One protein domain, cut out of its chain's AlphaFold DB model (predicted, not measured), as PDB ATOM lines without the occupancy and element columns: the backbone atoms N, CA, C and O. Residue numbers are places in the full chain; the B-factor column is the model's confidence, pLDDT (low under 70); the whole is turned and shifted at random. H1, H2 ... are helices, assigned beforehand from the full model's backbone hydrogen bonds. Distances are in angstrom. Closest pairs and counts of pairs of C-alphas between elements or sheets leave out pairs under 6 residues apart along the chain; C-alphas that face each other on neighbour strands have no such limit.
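What this domain is: This is residues 99 to 144 of the 225 residues of an uncharacterized protein of Amphimedon queenslandica (UniProt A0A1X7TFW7). Two straight helices of equal length, H1 and H2, make an open V, joined at its point by a tight link, residues 119 to 121. The arms spread apart from there, and most of each stands free, with nothing packed between them. The printed part has 46 residues with two named helices, H1 then H2, and no named strand; the class is all helix. It is extended, with a radius of gyration of the C-alphas of 15.1 A, and flat, spanning 39 by 33 by 6 A.

Where its parts are: H1, residues 99 to 118, is 28.6 A long and begins at C-alpha 99 (6.882, 8.886, -24.508). H2, residues 122 to 141, is 28.5 A long and ends at C-alpha 141 (-22.363, -2.714, -43.914).

How they stand to each other: H1 and H2 are close but not clearly touching; their closest C-alphas, those of Arg 117 and Ala 125, are 7.9 A apart. They run opposite ways at a steep tilt of 59 degrees. In H1 and H2 every O i to N i+4 pair is within hydrogen-bond range.

The domain as a whole: The two C-alphas farthest apart, those of Asp 100 and Arg 141, are 38.8 A apart. The printed part has no cut, and no printed residue is under 70 in pLDDT.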
ATOM      1  N   ALA A  99       6.957   9.999 -23.556       95.12
ATOM      2  CA  ALA A  99       6.882   8.886 -24.508       95.12
ATOM      3  C   ALA A  99       7.160   7.521 -23.842       95.12
ATOM      4  O   ALA A  99       6.401   6.572 -24.051       95.12
ATOM      5  N   ASP A 100       8.173   7.441 -22.978       96.25
ATOM      6  CA  ASP A 100       8.543   6.203 -22.278       96.25
ATOM      7  C   ASP A 100       7.440   5.727 -21.329       96.25
ATOM      8  O   ASP A 100       7.098   4.544 -21.281       96.25
ATOM      9  N   GLU A 101       6.804   6.650 -20.609       95.44
ATOM     10  CA  GLU A 101       5.669   6.326 -19.746       95.44
ATOM     11  C   GLU A 101       4.435   5.881 -20.549       95.44
ATOM     12  O   GLU A 101       3.675   5.021 -20.086       95.44
ATOM     13  N   ILE A 102       4.226   6.417 -21.760       94.69
ATOM     14  CA  ILE A 102       3.180   5.937 -22.676       94.69
ATOM     15  C   ILE A 102       3.454   4.484 -23.066       94.69
ATOM     16  O   ILE A 102       2.534   3.663 -22.975       94.69
ATOM     17  N   VAL A 103       4.688   4.164 -23.466       96.50
ATOM     18  CA  VAL A 103       5.102   2.799 -23.834       96.50
ATOM     19  C   VAL A 103       4.918   1.858 -22.647       96.50
ATOM     20  O   VAL A 103       4.148   0.902 -22.745       96.50
ATOM     21  N   ALA A 104       5.480   2.191 -21.483       96.19
ATOM     22  CA  ALA A 104       5.379   1.365 -20.281       96.19
ATOM     23  C   ALA A 104       3.921   1.120 -19.850       96.19
ATOM     24  O   ALA A 104       3.552   0.018 -19.434       96.19
ATOM     25  N   ARG A 105       3.049   2.132 -19.957       95.50
ATOM     26  CA  ARG A 105       1.614   1.976 -19.679       95.50
ATOM     27  C   ARG A 105       0.938   1.060 -20.699       95.50
ATOM     28  O   ARG A 105       0.096   0.248 -20.313       95.50
ATOM     29  N   ASN A 106       1.257   1.210 -21.982       96.00
ATOM     30  CA  ASN A 106       0.686   0.386 -23.043       96.00
ATOM     31  C   ASN A 106       1.128  -1.078 -22.904       96.00
ATOM     32  O   ASN A 106       0.285  -1.964 -23.040       96.00
ATOM     33  N   ASP A 107       2.382  -1.327 -22.529       96.38
ATOM     34  CA  ASP A 107       2.904  -2.671 -22.275       96.38
ATOM     35  C   ASP A 107       2.218  -3.333 -21.083       96.38
ATOM     36  O   ASP A 107       1.724  -4.456 -21.202       96.38
ATOM     37  N   LYS A 108       2.065  -2.615 -19.963       96.81
ATOM     38  CA  LYS A 108       1.292  -3.108 -18.810       96.81
ATOM     39  C   LYS A 108      -0.156  -3.419 -19.183       96.81
ATOM     40  O   LYS A 108      -0.714  -4.427 -18.749       96.81
ATOM     41  N   ASN A 109      -0.786  -2.568 -19.995       96.81
ATOM     42  CA  ASN A 109      -2.149  -2.812 -20.459       96.81
ATOM     43  C   ASN A 109      -2.218  -4.049 -21.365       96.81
ATOM     44  O   ASN A 109      -3.121  -4.866 -21.219       96.81
ATOM     45  N   ARG A 110      -1.243  -4.226 -22.263       96.81
ATOM     46  CA  ARG A 110      -1.132  -5.409 -23.121       96.81
ATOM     47  C   ARG A 110      -0.975  -6.682 -22.291       96.81
ATOM     48  O   ARG A 110      -1.725  -7.624 -22.525       96.81
ATOM     49  N   GLN A 111      -0.075  -6.693 -21.306       97.25
ATOM     50  CA  GLN A 111       0.121  -7.822 -20.389       97.25
ATOM     51  C   GLN A 111      -1.178  -8.179 -19.664       97.25
ATOM     52  O   GLN A 111      -1.646  -9.311 -19.764       97.25
ATOM     53  N   ARG A 112      -1.841  -7.187 -19.058       97.06
ATOM     54  CA  ARG A 112      -3.127  -7.392 -18.383       97.06
ATOM     55  C   ARG A 112      -4.198  -7.944 -19.325       97.06
ATOM     56  O   ARG A 112      -4.979  -8.807 -18.939       97.06
ATOM     57  N   MET A 113      -4.264  -7.455 -20.564       96.25
ATOM     58  CA  MET A 113      -5.213  -7.975 -21.549       96.25
ATOM     59  C   MET A 113      -4.885  -9.414 -21.958       96.25
ATOM     60  O   MET A 113      -5.812 -10.199 -22.130       96.25
ATOM     61  N   CYS A 114      -3.609  -9.784 -22.086       95.50
ATOM     62  CA  CYS A 114      -3.194 -11.170 -22.316       95.50
ATOM     63  C   CYS A 114      -3.587 -12.081 -21.147       95.50
ATOM     64  O   CYS A 114      -4.178 -13.130 -21.381       95.50
ATOM     65  N   GLU A 115      -3.353 -11.660 -19.904       97.06
ATOM     66  CA  GLU A 115      -3.761 -12.403 -18.704       97.06
ATOM     67  C   GLU A 115      -5.282 -12.589 -18.633       97.06
ATOM     68  O   GLU A 115      -5.767 -13.690 -18.383       97.06
ATOM     69  N   LEU A 116      -6.053 -11.532 -18.911       95.88
ATOM     70  CA  LEU A 116      -7.514 -11.621 -18.960       95.88
ATOM     71  C   LEU A 116      -7.993 -12.589 -20.049       95.88
ATOM     72  O   LEU A 116      -9.002 -13.253 -19.851       95.88
ATOM     73  N   ARG A 117      -7.286 -12.673 -21.183       94.50
ATOM     74  CA  ARG A 117      -7.592 -13.619 -22.269       94.50
ATOM     75  C   ARG A 117      -7.199 -15.049 -21.932       94.50
ATOM     76  O   ARG A 117      -7.890 -15.958 -22.364       94.50
ATOM     77  N   ALA A 118      -6.110 -15.251 -21.200       94.19
ATOM     78  CA  ALA A 118      -5.688 -16.579 -20.763       94.19
ATOM     79  C   ALA A 118      -6.653 -17.164 -19.720       94.19
ATOM     80  O   ALA A 118      -6.914 -18.361 -19.729       94.19
ATOM     81  N   ASN A 119      -7.216 -16.305 -18.867       95.94
ATOM     82  CA  ASN A 119      -8.126 -16.691 -17.787       95.94
ATOM     83  C   ASN A 119      -9.617 -16.570 -18.156       95.94
ATOM     84  O   ASN A 119     -10.474 -16.673 -17.276       95.94
ATOM     85  N   GLU A 120      -9.958 -16.296 -19.420       95.75
ATOM     86  CA  GLU A 120     -11.362 -16.170 -19.824       95.75
ATOM     87  C   GLU A 120     -12.033 -17.548 -19.936       95.75
ATOM     88  O   GLU A 120     -11.443 -18.509 -20.428       95.75
ATOM     89  N   THR A 121     -13.293 -17.652 -19.501       97.25
ATOM     90  CA  THR A 121     -14.084 -18.876 -19.698       97.25
ATOM     91  C   THR A 121     -14.408 -19.077 -21.181       97.25
ATOM     92  O   THR A 121     -14.457 -18.118 -21.957       97.25
ATOM     93  N   LEU A 122     -14.687 -20.320 -21.589       95.88
ATOM     94  CA  LEU A 122     -15.066 -20.630 -22.976       95.88
ATOM     95  C   LEU A 122     -16.307 -19.842 -23.431       95.88
ATOM     96  O   LEU A 122     -16.338 -19.341 -24.554       95.88
ATOM     97  N   GLU A 123     -17.290 -19.669 -22.547       97.25
ATOM     98  CA  GLU A 123     -18.490 -18.863 -22.804       97.25
ATOM     99  C   GLU A 123     -18.149 -17.383 -23.022       97.25
ATOM    100  O   GLU A 123     -18.582 -16.781 -24.007       97.25
ATOM    101  N   ALA A 124     -17.309 -16.799 -22.161       96.50
ATOM    102  CA  ALA A 124     -16.864 -15.415 -22.309       96.50
ATOM    103  C   ALA A 124     -16.054 -15.211 -23.603       96.50
ATOM    104  O   ALA A 124     -16.232 -14.205 -24.301       96.50
ATOM    105  N   ALA A 125     -15.211 -16.183 -23.969       96.56
ATOM    106  CA  ALA A 125     -14.472 -16.182 -25.228       96.56
ATOM    107  C   ALA A 125     -15.411 -16.226 -26.443       96.56
ATOM    108  O   ALA A 125     -15.223 -15.468 -27.402       96.56
ATOM    109  N   ALA A 126     -16.421 -17.101 -26.413       97.12
ATOM    110  CA  ALA A 126     -17.409 -17.245 -27.479       97.12
ATOM    111  C   ALA A 126     -18.239 -15.966 -27.642       97.12
ATOM    112  O   ALA A 126     -18.313 -15.421 -28.747       97.12
ATOM    113  N   HIS A 127     -18.759 -15.427 -26.540       97.38
ATOM    114  CA  HIS A 127     -19.525 -14.184 -26.527       97.38
ATOM    115  C   HIS A 127     -18.707 -13.006 -27.078       97.38
ATOM    116  O   HIS A 127     -19.160 -12.271 -27.957       97.38
ATOM    117  N   ARG A 128     -17.440 -12.865 -26.668       97.00
ATOM    118  CA  ARG A 128     -16.540 -11.855 -27.241       97.00
ATOM    119  C   ARG A 128     -16.353 -12.021 -28.748       97.00
ATOM    120  O   ARG A 128     -16.366 -11.027 -29.476       97.00
ATOM    121  N   LYS A 129     -16.103 -13.246 -29.223       96.56
ATOM    122  CA  LYS A 129     -15.923 -13.522 -30.658       96.56
ATOM    123  C   LYS A 129     -17.191 -13.166 -31.437       96.56
ATOM    124  O   LYS A 129     -17.084 -12.598 -32.523       96.56
ATOM    125  N   GLN A 130     -18.366 -13.437 -30.867       97.38
ATOM    126  CA  GLN A 130     -19.657 -13.062 -31.441       97.38
ATOM    127  C   GLN A 130     -19.816 -11.540 -31.533       97.38
ATOM    128  O   GLN A 130     -20.124 -11.042 -32.615       97.38
ATOM    129  N   ILE A 131     -19.522 -10.797 -30.458       97.56
ATOM    130  CA  ILE A 131     -19.529  -9.323 -30.471       97.56
ATOM    131  C   ILE A 131     -18.574  -8.793 -31.539       97.56
ATOM    132  O   ILE A 131     -18.946  -7.936 -32.335       97.56
ATOM    133  N   ASN A 132     -17.350  -9.322 -31.606       96.81
ATOM    134  CA  ASN A 132     -16.377  -8.875 -32.597       96.81
ATOM    135  C   ASN A 132     -16.872  -9.123 -34.031       96.81
ATOM    136  O   ASN A 132     -16.782  -8.242 -34.882       96.81
ATOM    137  N   LYS A 133     -17.457 -10.298 -34.298       97.06
ATOM    138  CA  LYS A 133     -18.060 -10.622 -35.599       97.06
ATOM    139  C   LYS A 133     -19.203  -9.664 -35.942       97.06
ATOM    140  O   LYS A 133     -19.281  -9.210 -37.080       97.06
ATOM    141  N   HIS A 134     -20.064  -9.355 -34.976       97.44
ATOM    142  CA  HIS A 134     -21.173  -8.422 -35.155       97.44
ATOM    143  C   HIS A 134     -20.681  -7.000 -35.455       97.44
ATOM    144  O   HIS A 134     -21.106  -6.403 -36.441       97.44
ATOM    145  N   ASN A 135     -19.705  -6.498 -34.695       96.69
ATOM    146  CA  ASN A 135     -19.108  -5.182 -34.925       96.69
ATOM    147  C   ASN A 135     -18.415  -5.102 -36.292       96.69
ATOM    148  O   ASN A 135     -18.552  -4.105 -36.995       96.69
ATOM    149  N   MET A 136     -17.716  -6.164 -36.707       96.00
ATOM    150  CA  MET A 136     -17.134  -6.243 -38.050       96.00
ATOM    151  C   MET A 136     -18.195  -6.254 -39.152       96.00
ATOM    152  O   MET A 136     -17.961  -5.697 -40.221       96.00
ATOM    153  N   PHE A 137     -19.337  -6.905 -38.927       96.31
ATOM    154  CA  PHE A 137     -20.447  -6.892 -39.876       96.31
ATOM    155  C   PHE A 137     -21.038  -5.487 -40.019       96.31
ATOM    156  O   PHE A 137     -21.172  -5.018 -41.144       96.31
ATOM    157  N   ILE A 138     -21.319  -4.804 -38.903       96.44
ATOM    158  CA  ILE A 138     -21.814  -3.418 -38.909       96.44
ATOM    159  C   ILE A 138     -20.829  -2.509 -39.644       96.44
ATOM    160  O   ILE A 138     -21.219  -1.834 -40.590       96.44
ATOM    161  N   ALA A 139     -19.542  -2.569 -39.283       94.94
ATOM    162  CA  ALA A 139     -18.512  -1.761 -39.928       94.94
ATOM    163  C   ALA A 139     -18.480  -1.972 -41.449       94.94
ATOM    164  O   ALA A 139     -18.395  -1.006 -42.190       94.94
ATOM    165  N   ARG A 140     -18.612  -3.220 -41.925       93.94
ATOM    166  CA  ARG A 140     -18.643  -3.534 -43.365       93.94
ATOM    167  C   ARG A 140     -19.934  -3.122 -44.065       93.94
ATOM    168  O   ARG A 140     -19.898  -2.869 -45.261       93.94
ATOM    169  N   ARG A 141     -21.069  -3.140 -43.364       94.50
ATOM    170  CA  ARG A 141     -22.363  -2.714 -43.914       94.50
ATOM    171  C   ARG A 141     -22.382  -1.203 -44.136       94.50
ATOM    172  O   ARG A 141     -22.907  -0.753 -45.144       94.50
ATOM    173  N   ASP A 142     -21.782  -0.466 -43.206       95.31
ATOM    174  CA  ASP A 142     -21.775   0.997 -43.191       95.31
ATOM    175  C   ASP A 142     -20.516   1.581 -43.887       95.31
ATOM    176  O   ASP A 142     -20.283   2.787 -43.859       95.31
ATOM    177  N   GLU A 143     -19.695   0.729 -44.521       94.25
ATOM    178  CA  GLU A 143     -18.527   1.125 -45.318       94.25
ATOM    179  C   GLU A 143     -18.968   1.862 -46.596       94.25
ATOM    180  O   GLU A 143     -19.761   1.356 -47.393       94.25
ATOM    181  N   THR A 144     -18.370   3.025 -46.847       96.56
ATOM    182  CA  THR A 144     -18.479   3.714 -48.146       96.56
ATOM    183  C   THR A 144     -17.763   2.929 -49.260       96.56
ATOM    184  O   THR A 144     -16.851   2.134 -48.977       96.56
TER     185      THR A 144